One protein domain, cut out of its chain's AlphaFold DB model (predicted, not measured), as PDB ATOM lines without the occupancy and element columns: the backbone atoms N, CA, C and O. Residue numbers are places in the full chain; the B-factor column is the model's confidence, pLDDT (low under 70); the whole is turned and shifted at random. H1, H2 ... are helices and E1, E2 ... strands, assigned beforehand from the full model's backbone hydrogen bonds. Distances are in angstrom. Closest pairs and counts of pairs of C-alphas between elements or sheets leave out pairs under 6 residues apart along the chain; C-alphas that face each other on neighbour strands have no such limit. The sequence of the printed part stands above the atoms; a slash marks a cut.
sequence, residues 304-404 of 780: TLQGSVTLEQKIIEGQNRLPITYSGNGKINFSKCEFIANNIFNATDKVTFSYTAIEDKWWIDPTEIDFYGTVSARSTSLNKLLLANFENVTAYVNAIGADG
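This is residues 304 to 404 of the 780 residues of an uncharacterized protein of Methanobrevibacter sp (UniProt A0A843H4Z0). With little regular structure, the domain is a short solenoid, its chain wound in stacked turns: E1, E3 and E5 line one side as a parallel sheet, E2 and E4 another, and helix H1 lies at the end beyond E5. The 101 printed residues include five named strands, then one named helix; the class is mixed, with only 33 residues in named elements. The whole is compact, radius of gyration of the C-alphas 12.6 A, spanning 33 by 26 by 25 A.

E1, residues 308 to 312, begins at C-alpha 308 (180.633, 164.286, 132.217) and is 13.0 A long. E2 is residues 315 to 318, 10.0 A; E3 331 to 335, 13.1 A; E4 338 to 341, 9.5 A; E5 351 to 354, 10.2 A. H1, residues 393 to 403, 15.4 A, ends at C-alpha 403 (178.304, 181.855, 121.314).

Inner strand E3 is parallel to E1 at 17 degrees, with N 309 and O 331 2.9 A apart, and to E5 at 21 degrees, with N 334 and O 352 2.8 A apart. E2 and E4 are parallel at 9 degrees, with N 316 and O 338 2.8 A apart. H1 is not on the sheet of E1, E3 and E5; its O i to N i+4 pairs are each within hydrogen-bond range.

The printed part has no cut. The links E2 to E3, 12 residues, and E5 to H1, 38 residues, are long. Residues 376 to 384 have pLDDT under 70.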
ATOM      1  N   THR A 304     187.519 155.062 127.407       93.56
ATOM      2  CA  THR A 304     186.099 155.404 127.309       93.56
ATOM      3  C   THR A 304     185.687 156.385 128.398       93.56
ATOM      4  O   THR A 304     185.879 156.119 129.583       93.56
ATOM      5  N   LEU A 305     185.032 157.477 128.003       93.31
ATOM      6  CA  LEU A 305     184.385 158.416 128.914       93.31
ATOM      7  C   LEU A 305     182.858 158.289 128.784       93.31
ATOM      8  O   LEU A 305     182.293 158.625 127.743       93.31
ATOM      9  N   GLN A 306     182.194 157.763 129.819       88.50
ATOM     10  CA  GLN A 306     180.731 157.548 129.853       88.50
ATOM     11  C   GLN A 306     179.954 158.712 130.492       88.50
ATOM     12  O   GLN A 306     178.791 158.947 130.159       88.50
ATOM     13  N   GLY A 307     180.590 159.436 131.415       87.56
ATOM     14  CA  GLY A 307     179.999 160.535 132.177       87.56
ATOM     15  C   GLY A 307     180.683 161.869 131.905       87.56
ATOM     16  O   GLY A 307     181.779 161.926 131.349       87.56
ATOM     17  N   SER A 308     180.024 162.960 132.287       89.94
ATOM     18  CA  SER A 308     180.633 164.286 132.217       89.94
ATOM     19  C   SER A 308     181.650 164.472 133.344       89.94
ATOM     20  O   SER A 308     181.318 164.209 134.497       89.94
ATOM     21  N   VAL A 309     182.848 164.962 133.028       93.69
ATOM     22  CA  VAL A 309     183.867 165.343 134.020       93.69
ATOM     23  C   VAL A 309     184.073 166.847 133.960       93.69
ATOM     24  O   VAL A 309     184.127 167.419 132.874       93.69
ATOM     25  N   THR A 310     184.174 167.490 135.120       92.75
ATOM     26  CA  THR A 310     184.457 168.924 135.216       92.75
ATOM     27  C   THR A 310     185.844 169.132 135.799       92.75
ATOM     28  O   THR A 310     186.141 168.647 136.887       92.75
ATOM     29  N   LEU A 311     186.671 169.877 135.075       93.75
ATOM     30  CA  LEU A 311     187.977 170.346 135.503       93.75
ATOM     31  C   LEU A 311     187.855 171.836 135.812       93.75
ATOM     32  O   LEU A 311     187.557 172.619 134.912       93.75
ATOM     33  N   GLU A 312     188.052 172.224 137.071       92.88
ATOM     34  CA  GLU A 312     188.039 173.627 137.495       92.88
ATOM     35  C   GLU A 312     189.427 174.074 137.968       92.88
ATOM     36  O   GLU A 312     190.058 173.377 138.764       92.88
ATOM     37  N   GLN A 313     189.878 175.246 137.498       92.94
ATOM     38  CA  GLN A 313     191.136 175.894 137.903       92.94
ATOM     39  C   GLN A 313     192.362 174.995 137.700       92.94
ATOM     40  O   GLN A 313     193.233 174.885 138.564       92.94
ATOM     41  N   LYS A 314     192.401 174.311 136.552       93.94
ATOM     42  CA  LYS A 314     193.465 173.371 136.190       93.94
ATOM     43  C   LYS A 314     194.373 173.948 135.114       93.94
ATOM     44  O   LYS A 314     193.920 174.721 134.271       93.94
ATOM     45  N   ILE A 315     195.631 173.524 135.130       95.12
ATOM     46  CA  ILE A 315     196.596 173.780 134.059       95.12
ATOM     47  C   ILE A 315     196.677 172.518 133.201       95.12
ATOM     48  O   ILE A 315     196.903 171.427 133.725       95.12
ATOM     49  N   ILE A 316     196.478 172.659 131.895       94.38
ATOM     50  CA  ILE A 316     196.582 171.571 130.926       94.38
ATOM     51  C   ILE A 316     197.759 171.875 130.007       94.38
ATOM     52  O   ILE A 316     197.730 172.832 129.236       94.38
ATOM     53  N   GLU A 317     198.789 171.044 130.080       93.56
ATOM     54  CA  GLU A 317     199.974 171.100 129.229       93.56
ATOM     55  C   GLU A 317     200.044 169.808 128.417       93.56
ATOM     56  O   GLU A 317     199.706 168.737 128.917       93.56
ATOM     57  N   GLY A 318     200.440 169.880 127.150       83.50
ATOM     58  CA  GLY A 318     200.361 168.705 126.294       83.50
ATOM     59  C   GLY A 318     201.300 168.724 125.108       83.50
ATOM     60  O   GLY A 318     201.409 169.716 124.391       83.50
ATOM     61  N   GLN A 319     201.934 167.577 124.894       82.19
ATOM     62  CA  GLN A 319     202.671 167.236 123.680       82.19
ATOM     63  C   GLN A 319     201.799 166.446 122.692       82.19
ATOM     64  O   GLN A 319     202.189 166.258 121.541       82.19
ATOM     65  N   ASN A 320     200.632 165.962 123.138       82.56
ATOM     66  CA  ASN A 320     199.696 165.174 122.343       82.56
ATOM     67  C   ASN A 320     198.242 165.356 122.828       82.56
ATOM     68  O   ASN A 320     197.983 165.956 123.871       82.56
ATOM     69  N   ARG A 321     197.284 164.820 122.067       86.88
ATOM     70  CA  ARG A 321     195.849 164.789 122.380       86.88
ATOM     71  C   ARG A 321     195.490 163.594 123.272       86.88
ATOM     72  O   ARG A 321     196.012 162.497 123.095       86.88
ATOM     73  N   LEU A 322     194.500 163.767 124.153       87.00
ATOM     74  CA  LEU A 322     193.902 162.647 124.888       87.00
ATOM     75  C   LEU A 322     193.127 161.706 123.942       87.00
ATOM     76  O   LEU A 322     192.234 162.155 123.218       87.00
ATOM     77  N   PRO A 323     193.382 160.387 123.959       88.25
ATOM     78  CA  PRO A 323     192.761 159.447 123.028       88.25
ATOM     79  C   PRO A 323     191.365 159.010 123.505       88.25
ATOM     80  O   PRO A 323     191.122 157.828 123.724       88.25
ATOM     81  N   ILE A 324     190.441 159.953 123.706       90.50
ATOM     82  CA  ILE A 324     189.142 159.693 124.347       90.50
ATOM     83  C   ILE A 324     188.124 159.124 123.357       90.50
ATOM     84  O   ILE A 324     187.937 159.650 122.261       90.50
ATOM     85  N   THR A 325     187.405 158.083 123.783       91.88
ATOM     86  CA  THR A 325     186.164 157.617 123.151       91.88
ATOM     87  C   THR A 325     184.971 158.031 124.011       91.88
ATOM     88  O   THR A 325     184.761 157.503 125.103       91.88
ATOM     89  N   TYR A 326     184.175 158.986 123.533       90.25
ATOM     90  CA  TYR A 326     182.990 159.459 124.253       90.25
ATOM     91  C   TYR A 326     181.812 158.509 124.032       90.25
ATOM     92  O   TYR A 326     181.444 158.212 122.897       90.25
ATOM     93  N   SER A 327     181.171 158.077 125.114       88.56
ATOM     94  CA  SER A 327     179.990 157.206 125.079       88.56
ATOM     95  C   SER A 327     178.873 157.785 125.948       88.56
ATOM     96  O   SER A 327     179.141 158.479 126.927       88.56
ATOM     97  N   GLY A 328     177.612 157.560 125.563       86.31
ATOM     98  CA  GLY A 328     176.465 158.176 126.239       86.31
ATOM     99  C   GLY A 328     176.590 159.704 126.320       86.31
ATOM    100  O   GLY A 328     176.774 160.370 125.300       86.31
ATOM    101  N   ASN A 329     176.537 160.238 127.544       84.56
ATOM    102  CA  ASN A 329     176.649 161.671 127.852       84.56
ATOM    103  C   ASN A 329     178.081 162.102 128.240       84.56
ATOM    104  O   ASN A 329     178.262 163.121 128.914       84.56
ATOM    105  N   GLY A 330     179.101 161.326 127.859       88.06
ATOM    106  CA  GLY A 330     180.504 161.660 128.098       88.06
ATOM    107  C   GLY A 330     180.895 163.006 127.484       88.06
ATOM    108  O   GLY A 330     180.666 163.231 126.295       88.06
ATOM    109  N   LYS A 331     181.490 163.886 128.296       90.88
ATOM    110  CA  LYS A 331     182.040 165.196 127.899       90.88
ATOM    111  C   LYS A 331     183.007 165.726 128.958       90.88
ATOM    112  O   LYS A 331     182.918 165.317 130.116       90.88
ATOM    113  N   ILE A 332     183.874 166.663 128.587       92.50
ATOM    114  CA  ILE A 332     184.753 167.364 129.535       92.50
ATOM    115  C   ILE A 332     184.344 168.831 129.621       92.50
ATOM    116  O   ILE A 332     184.265 169.521 128.608       92.50
ATOM    117  N   ASN A 333     184.091 169.322 130.830       91.25
ATOM    118  CA  ASN A 333     183.823 170.731 131.083       91.25
ATOM    119  C   ASN A 333     185.073 171.367 131.698       91.25
ATOM    120  O   ASN A 333     185.485 170.976 132.787       91.25
ATOM    121  N   PHE A 334     185.661 172.348 131.027       90.38
ATOM    122  CA  PHE A 334     186.799 173.118 131.516       90.38
ATOM    123  C   PHE A 334     186.313 174.451 132.070       90.38
ATOM    124  O   PHE A 334     185.736 175.255 131.329       90.38
ATOM    125  N   SER A 335     186.576 174.708 133.350       89.38
ATOM    126  CA  SER A 335     186.224 175.967 133.994       89.38
ATOM    127  C   SER A 335     187.419 176.694 134.589       89.38
ATOM    128  O   SER A 335     188.110 176.147 135.442       89.38
ATOM    129  N   LYS A 336     187.649 177.947 134.169       88.69
ATOM    130  CA  LYS A 336     188.800 178.758 134.615       88.69
ATOM    131  C   LYS A 336     190.132 178.016 134.439       88.69
ATOM    132  O   LYS A 336     191.002 178.095 135.301       88.69
ATOM    133  N   CYS A 337     190.249 177.235 133.368       90.38
ATOM    134  CA  CYS A 337     191.450 176.453 133.099       90.38
ATOM    135  C   CYS A 337     192.435 177.241 132.235       90.38
ATOM    136  O   CYS A 337     192.034 178.074 131.422       90.38
ATOM    137  N   GLU A 338     193.714 176.927 132.390       92.06
ATOM    138  CA  GLU A 338     194.804 177.430 131.558       92.06
ATOM    139  C   GLU A 338     195.314 176.313 130.644       92.06
ATOM    140  O   GLU A 338     195.442 175.166 131.072       92.06
ATOM    141  N   PHE A 339     195.612 176.650 129.388       91.25
ATOM    142  CA  PHE A 339     196.118 175.709 128.393       91.25
ATOM    143  C   PHE A 339     197.490 176.150 127.878       91.25
ATOM    144  O   PHE A 339     197.629 177.216 127.282       91.25
ATOM    145  N   ILE A 340     198.489 175.288 128.064       90.94
ATOM    146  CA  ILE A 340     199.872 175.452 127.602       90.94
ATOM    147  C   ILE A 340     200.158 174.346 126.576       90.94
ATOM    148  O   ILE A 340     200.982 173.460 126.785       90.94
ATOM    149  N   ALA A 341     199.386 174.313 125.493       79.44
ATOM    150  CA  ALA A 341     199.498 173.269 124.480       79.44
ATOM    151  C   ALA A 341     198.874 173.699 123.150       79.44
ATOM    152  O   ALA A 341     198.001 174.569 123.120       79.44
ATOM    153  N   ASN A 342     199.279 173.029 122.072       85.81
ATOM    154  CA  ASN A 342     198.660 173.133 120.751       85.81
ATOM    155  C   ASN A 342     198.134 171.753 120.334       85.81
ATOM    156  O   ASN A 342     198.696 170.737 120.740       85.81
ATOM    157  N   ASN A 343     197.097 171.711 119.495       88.50
ATOM    158  CA  ASN A 343     196.575 170.475 118.886       88.50
ATOM    159  C   ASN A 343     196.150 169.374 119.878       88.50
ATOM    160  O   ASN A 343     196.282 168.182 119.602       88.50
ATOM    161  N   ILE A 344     195.623 169.762 121.036       89.75
ATOM    162  CA  ILE A 344     195.174 168.835 122.083       89.75
ATOM    163  C   ILE A 344     193.739 168.331 121.885       89.75
ATOM    164  O   ILE A 344     193.332 167.392 122.570       89.75
ATOM    165  N   PHE A 345     192.991 168.909 120.944       88.75
ATOM    166  CA  PHE A 345     191.622 168.516 120.613       88.75
ATOM    167  C   PHE A 345     191.421 168.287 119.106       88.75
ATOM    168  O   PHE A 345     192.184 168.767 118.265       88.75
ATOM    169  N   ASN A 346     190.363 167.558 118.745       88.81
ATOM    170  CA  ASN A 346     189.915 167.359 117.364       88.81
ATOM    171  C   ASN A 346     188.386 167.485 117.227       88.81
ATOM    172  O   ASN A 346     187.669 167.533 118.221       88.81
ATOM    173  N   ALA A 347     187.862 167.458 115.999       85.06
ATOM    174  CA  ALA A 347     186.431 167.649 115.728       85.06
ATOM    175  C   ALA A 347     185.484 166.644 116.432       85.06
ATOM    176  O   ALA A 347     184.291 166.909 116.569       85.06
ATOM    177  N   THR A 348     185.996 165.495 116.896       86.31
ATOM    178  CA  THR A 348     185.201 164.472 117.604       86.31
ATOM    179  C   THR A 348     185.124 164.684 119.115       86.31
ATOM    180  O   THR A 348     184.334 164.012 119.785       86.31
ATOM    181  N   ASP A 349     185.938 165.591 119.664       88.31
ATOM    182  CA  ASP A 349     185.964 165.865 121.094       88.31
ATOM    183  C   ASP A 349     184.709 166.588 121.572       88.31
ATOM    184  O   ASP A 349     184.246 167.552 120.969       88.31
ATOM    185  N   LYS A 350     184.168 166.114 122.699       90.19
ATOM    186  CA  LYS A 350     182.984 166.689 123.340       90.19
ATOM    187  C   LYS A 350     183.405 167.496 124.555       90.19
ATOM    188  O   LYS A 350     183.569 166.942 125.648       90.19
ATOM    189  N   VAL A 351     183.584 168.798 124.366       88.75
ATOM    190  CA  VAL A 351     184.117 169.691 125.397       88.75
ATOM    191  C   VAL A 351     183.246 170.925 125.594       88.75
ATOM    192  O   VAL A 351     182.510 171.369 124.718       88.75
ATOM    193  N   THR A 352     183.279 171.485 126.790       87.50
ATOM    194  CA  THR A 352     182.593 172.735 127.120       87.50
ATOM    195  C   THR A 352     183.560 173.626 127.870       87.50
ATOM    196  O   THR A 352     184.231 173.160 128.785       87.50
ATOM    197  N   PHE A 353     183.619 174.900 127.499       85.25
ATOM    198  CA  PHE A 353     184.472 175.884 128.157       85.25
ATOM    199  C   PHE A 353     183.602 176.886 128.913       85.25
ATOM    200  O   PHE A 353     182.587 177.360 128.410       85.25
ATOM    201  N   SER A 354     183.965 177.205 130.151       81.81
ATOM    202  CA  SER A 354     183.254 178.189 130.976       81.81
ATOM    203  C   SER A 354     184.268 179.032 131.732       81.81
ATOM    204  O   SER A 354     185.063 178.485 132.486       81.81
ATOM    205  N   TYR A 355     184.264 180.358 131.579       79.62
ATOM    206  CA  TYR A 355     185.311 181.214 132.166       79.62
ATOM    207  C   TYR A 355     186.730 180.864 131.703       79.62
ATOM    208  O   TYR A 355     187.696 181.108 132.418       79.62
ATOM    209  N   THR A 356     186.844 180.299 130.505       80.94
ATOM    210  CA  THR A 356     188.107 179.907 129.882       80.94
ATOM    211  C   THR A 356     188.141 180.545 128.501       80.94
ATOM    212  O   THR A 356     187.126 180.529 127.800       80.94
ATOM    213  N   ALA A 357     189.274 181.141 128.120       80.62
ATOM    214  CA  ALA A 357     189.461 181.602 126.747       80.62
ATOM    215  C   ALA A 357     189.305 180.416 125.782       80.62
ATOM    216  O   ALA A 357     189.507 179.276 126.179       80.62
ATOM    217  N   ILE A 358     188.915 180.667 124.537       84.25
ATOM    218  CA  ILE A 358     188.944 179.651 123.482       84.25
ATOM    219  C   ILE A 358     189.930 180.144 122.436       84.25
ATOM    220  O   ILE A 358     189.851 181.308 122.039       84.25
ATOM    221  N   GLU A 359     190.841 179.264 122.032       88.00
ATOM    222  CA  GLU A 359     191.830 179.506 120.985       88.00
ATOM    223  C   GLU A 359     191.745 178.400 119.928       88.00
ATOM    224  O   GLU A 359     191.459 177.240 120.243       88.00
ATOM    225  N   ASP A 360     191.983 178.742 118.664       89.12
ATOM    226  CA  ASP A 360     191.900 177.776 117.564       89.12
ATOM    227  C   ASP A 360     193.135 176.872 117.455       89.12
ATOM    228  O   ASP A 360     193.012 175.717 117.052       89.12
ATOM    229  N   LYS A 361     194.298 177.336 117.927       89.81
ATOM    230  CA  LYS A 361     195.546 176.553 117.990       89.81
ATOM    231  C   LYS A 361     195.459 175.282 118.845       89.81
ATOM    232  O   LYS A 361     196.330 174.417 118.777       89.81
ATOM    233  N   TRP A 362     194.435 175.158 119.691       89.44
ATOM    234  CA  TRP A 362     194.209 173.953 120.492       89.44
ATOM    235  C   TRP A 362     193.684 172.779 119.663       89.44
ATOM    236  O   TRP A 362     193.652 171.657 120.166       89.44
ATOM    237  N   TRP A 363     193.298 173.013 118.409       89.25
ATOM    238  CA  TRP A 363     192.620 172.043 117.565       89.25
ATOM    239  C   TRP A 363     193.479 171.618 116.382       89.25
ATOM    240  O   TRP A 363     194.046 172.459 115.694       89.25
ATOM    241  N   ILE A 364     193.506 170.310 116.111       89.62
ATOM    242  CA  ILE A 364     194.236 169.736 114.967       89.62
ATOM    243  C   ILE A 364     193.743 170.323 113.635       89.62
ATOM    244  O   ILE A 364     194.554 170.635 112.767       89.62
ATOM    245  N   ASP A 365     192.425 170.479 113.482       89.44
ATOM    246  CA  ASP A 365     191.817 171.231 112.383       89.44
ATOM    247  C   ASP A 365     190.721 172.145 112.946       89.44
ATOM    248  O   ASP A 365     189.641 171.667 113.313       89.44
ATOM    249  N   PRO A 366     190.974 173.460 113.046       87.31
ATOM    250  CA  PRO A 366     190.014 174.381 113.625       87.31
ATOM    251  C   PRO A 366     188.809 174.687 112.726       87.31
ATOM    252  O   PRO A 366     187.824 175.257 113.197       87.31
ATOM    253  N   THR A 367     188.856 174.329 111.440       85.69
ATOM    254  CA  THR A 367     187.770 174.622 110.492       85.69
ATOM    255  C   THR A 367     186.660 173.578 110.499       85.69
ATOM    256  O   THR A 367     185.525 173.903 110.149       85.69
ATOM    257  N   GLU A 368     186.955 172.359 110.953       86.56
ATOM    258  CA  GLU A 368     186.001 171.243 111.030       86.56
ATOM    259  C   GLU A 368     185.237 171.172 112.366       86.56
ATOM    260  O   GLU A 368     184.422 170.274 112.578       86.56
ATOM    261  N   ILE A 369     185.487 172.103 113.292       84.38
ATOM    262  CA  ILE A 369     184.889 172.072 114.630       84.38
ATOM    263  C   ILE A 369     183.397 172.424 114.579       84.38
ATOM    264  O   ILE A 369     183.004 173.506 114.135       84.38
ATOM    265  N   ASP A 370     182.570 171.556 115.164       85.06
ATOM    266  CA  ASP A 370     181.181 171.866 115.500       85.06
ATOM    267  C   ASP A 370     181.091 172.608 116.847       85.06
ATOM    268  O   ASP A 370     180.911 172.021 117.917       85.06
ATOM    269  N   PHE A 371     181.182 173.939 116.779       82.50
ATOM    270  CA  PHE A 371     181.019 174.829 117.933       82.50
ATOM    271  C   PHE A 371     179.585 174.891 118.498       82.50
ATOM    272  O   PHE A 371     179.358 175.570 119.499       82.50
ATOM    273  N   TYR A 372     178.599 174.218 117.893       76.88
ATOM    274  CA  TYR A 372     177.229 174.174 118.420       76.88
ATOM    275  C   TYR A 372     176.957 172.891 119.204       76.88
ATOM    276  O   TYR A 372     176.359 172.946 120.284       76.88
ATOM    277  N   GLY A 373     177.335 171.743 118.639       73.31
ATOM    278  CA  GLY A 373     176.984 170.423 119.156       73.31
ATOM    279  C   GLY A 373     178.065 169.778 120.018       73.31
ATOM    280  O   GLY A 373     177.767 169.321 121.125       73.31
ATOM    281  N   THR A 374     179.305 169.707 119.524       74.88
ATOM    282  CA  THR A 374     180.398 168.979 120.197       74.88
ATOM    283  C   THR A 374     181.213 169.875 121.119       74.88
ATOM    284  O   THR A 374     181.568 169.457 122.223       74.88
ATOM    285  N   VAL A 375     181.435 171.126 120.720       76.69
ATOM    286  CA  VAL A 375     182.124 172.131 121.526       76.69
ATOM    287  C   VAL A 375     181.117 173.174 121.952       76.69
ATOM    288  O   VAL A 375     180.621 173.902 121.113       76.69
ATOM    289  N   SER A 376     180.811 173.313 123.240       66.81
ATOM    290  CA  SER A 376     179.996 174.458 123.662       66.81
ATOM    291  C   SER A 376     180.890 175.683 123.831       66.81
ATOM    292  O   SER A 376     181.567 175.826 124.850       66.81
ATOM    293  N   ALA A 377     180.874 176.568 122.831       56.97
ATOM    294  CA  ALA A 377     181.538 177.871 122.885       56.97
ATOM    295  C   ALA A 377     180.782 178.913 123.734       56.97
ATOM    296  O   ALA A 377     181.201 180.063 123.780       56.97
ATOM    297  N   ARG A 378     179.675 178.531 124.399       55.59
ATOM    298  CA  ARG A 378     178.839 179.436 125.203       55.59
ATOM    299  C   ARG A 378     179.602 179.904 126.436       55.59
ATOM    300  O   ARG A 378     179.573 179.265 127.491       55.59
ATOM    301  N   SER A 379     180.263 181.045 126.304       49.91
ATOM    302  CA  SER A 379     181.030 181.678 127.368       49.91
ATOM    303  C   SER A 379     180.077 182.265 128.419       49.91
ATOM    304  O   SER A 379     179.705 183.432 128.401       49.91
ATOM    305  N   THR A 380     179.619 181.453 129.373       46.38
ATOM    306  CA  THR A 380     178.642 181.928 130.377       46.38
ATOM    307  C   THR A 380     179.199 182.955 131.374       46.38
ATOM    308  O   THR A 380     178.413 183.536 132.115       46.38
ATOM    309  N   SER A 381     180.504 183.258 131.364       46.62
ATOM    310  CA  SER A 381     181.155 184.577 131.607       46.62
ATOM    311  C   SER A 381     182.665 184.398 131.325       46.62
ATOM    312  O   SER A 381     183.140 183.276 131.399       46.62
ATOM    313  N   LEU A 382     183.523 185.351 130.935       45.31
ATOM    314  CA  LEU A 382     183.624 186.788 131.216       45.31
ATOM    315  C   LEU A 382     184.215 187.588 130.027       45.31
ATOM    316  O   LEU A 382     184.458 188.777 130.173       45.31
ATOM    317  N   ASN A 383     184.453 186.981 128.861       50.47
ATOM    318  CA  ASN A 383     185.030 187.672 127.706       50.47
ATOM    319  C   ASN A 383     184.343 187.206 126.426       50.47
ATOM    320  O   ASN A 383     184.295 186.007 126.158       50.47
ATOM    321  N   LYS A 384     183.855 188.165 125.631       67.56
ATOM    322  CA  LYS A 384     183.520 187.936 124.223       67.56
ATOM    323  C   LYS A 384     184.680 187.190 123.567       67.56
ATOM    324  O   LYS A 384     185.833 187.527 123.839       67.56
ATOM    325  N   LEU A 385     184.382 186.216 122.711       81.88
ATOM    326  CA  LEU A 385     185.381 185.611 121.830       81.88
ATOM    327  C   LEU A 385     186.236 186.713 121.190       81.88
ATOM    328  O   LEU A 385     185.716 187.616 120.538       81.88
ATOM    329  N   LEU A 386     187.543 186.661 121.431       84.56
ATOM    330  CA  LEU A 386     188.488 187.655 120.940       84.56
ATOM    331  C   LEU A 386     189.117 187.136 119.657       84.56
ATOM    332  O   LEU A 386     189.725 186.072 119.663       84.56
ATOM    333  N   LEU A 387     189.058 187.917 118.579       89.19
ATOM    334  CA  LEU A 387     189.695 187.562 117.308       89.19
ATOM    335  C   LEU A 387     191.197 187.251 117.452       89.19
ATOM    336  O   LEU A 387     191.731 186.441 116.703       89.19
ATOM    337  N   ALA A 388     191.886 187.876 118.414       88.88
ATOM    338  CA  ALA A 388     193.311 187.646 118.673       88.88
ATOM    339  C   ALA A 388     193.643 186.194 119.063       88.88
ATOM    340  O   ALA A 388     194.774 185.767 118.870       88.88
ATOM    341  N   ASN A 389     192.655 185.446 119.557       89.44
ATOM    342  CA  ASN A 389     192.791 184.045 119.948       89.44
ATOM    343  C   ASN A 389     192.621 183.066 118.779       89.44
ATOM    344  O   ASN A 389     192.738 181.857 118.963       89.44
ATOM    345  N   PHE A 390     192.278 183.582 117.603       91.38
ATOM    346  CA  PHE A 390     192.050 182.791 116.411       91.38
ATOM    347  C   PHE A 390     193.063 183.223 115.362       91.38
ATOM    348  O   PHE A 390     193.155 184.410 115.056       91.38
ATOM    349  N   GLU A 391     193.811 182.304 114.777       91.12
ATOM    350  CA  GLU A 391     194.589 182.543 113.559       91.12
ATOM    351  C   GLU A 391     193.696 182.388 112.314       91.12
ATOM    352  O   GLU A 391     193.800 183.156 111.354       91.12
ATOM    353  N   ASN A 392     192.734 181.464 112.363       91.50
ATOM    354  CA  ASN A 392     191.798 181.134 111.301       91.50
ATOM    355  C   ASN A 392     190.473 181.912 111.424       91.50
ATOM    356  O   ASN A 392     189.694 181.745 112.364       91.50
ATOM    357  N   VAL A 393     190.175 182.738 110.416       91.56
ATOM    358  CA  VAL A 393     188.952 183.564 110.375       91.56
ATOM    359  C   VAL A 393     187.676 182.716 110.329       91.56
ATOM    360  O   VAL A 393     186.695 183.069 110.979       91.56
ATOM    361  N   THR A 394     187.672 181.597 109.604       90.44
ATOM    362  CA  THR A 394     186.495 180.717 109.503       90.44
ATOM    363  C   THR A 394     186.151 180.105 110.859       90.44
ATOM    364  O   THR A 394     184.987 180.121 111.258       90.44
ATOM    365  N   ALA A 395     187.161 179.635 111.598       90.06
ATOM    366  CA  ALA A 395     186.973 179.096 112.944       90.06
ATOM    367  C   ALA A 395     186.386 180.150 113.897       90.06
ATOM    368  O   ALA A 395     185.424 179.870 114.614       90.06
ATOM    369  N   TYR A 396     186.894 181.387 113.840       92.00
ATOM    370  CA  TYR A 396     186.366 182.503 114.628       92.00
ATOM    371  C   TYR A 396     184.898 182.811 114.308       92.00
ATOM    372  O   TYR A 396     184.083 182.932 115.219       92.00
ATOM    373  N   VAL A 397     184.533 182.898 113.024       91.00
ATOM    374  CA  VAL A 397     183.148 183.169 112.599       91.00
ATOM    375  C   VAL A 397     182.195 182.071 113.086       91.00
ATOM    376  O   VAL A 397     181.112 182.377 113.591       91.00
ATOM    377  N   ASN A 398     182.605 180.803 112.994       88.62
ATOM    378  CA  ASN A 398     181.814 179.678 113.490       88.62
ATOM    379  C   ASN A 398     181.625 179.747 115.014       88.62
ATOM    380  O   ASN A 398     180.504 179.577 115.500       88.62
ATOM    381  N   ALA A 399     182.690 180.061 115.758       88.31
ATOM    382  CA  ALA A 399     182.636 180.221 117.208       88.31
ATOM    383  C   ALA A 399     181.727 181.394 117.632       88.31
ATOM    384  O   ALA A 399     180.899 181.233 118.527       88.31
ATOM    385  N   ILE A 400     181.812 182.543 116.945       88.69
ATOM    386  CA  ILE A 400     180.945 183.720 117.150       88.69
ATOM    387  C   ILE A 400     179.466 183.364 116.981       88.69
ATOM    388  O   ILE A 400     178.631 183.744 117.806       88.69
ATOM    389  N   GLY A 401     179.148 182.597 115.934       85.94
ATOM    390  CA  GLY A 401     177.793 182.115 115.690       85.94
ATOM    391  C   GLY A 401     177.257 181.235 116.817       85.94
ATOM    392  O   GLY A 401     176.112 181.390 117.241       85.94
ATOM    393  N   ALA A 402     178.097 180.336 117.327       84.62
ATOM    394  CA  ALA A 402     177.734 179.412 118.392       84.62
ATOM    395  C   ALA A 402     177.580 180.058 119.775       84.62
ATOM    396  O   ALA A 402     176.691 179.668 120.540       84.62
ATOM    397  N   ASP A 403     178.420 181.045 120.094       83.19
ATOM    398  CA  ASP A 403     178.304 181.855 121.314       83.19
ATOM    399  C   ASP A 403     177.055 182.758 121.266       83.19
ATOM    400  O   ASP A 403     176.509 183.134 122.299       83.19
ATOM    401  N   GLY A 404     176.538 183.033 120.062       84.88
ATOM    402  CA  GLY A 404     175.333 183.830 119.854       84.88
ATOM    403  C   GLY A 404     175.598 185.332 119.864       84.88
ATOM    404  O   GLY A 404     174.681 186.104 120.143       84.88
TER     405      GLY A 404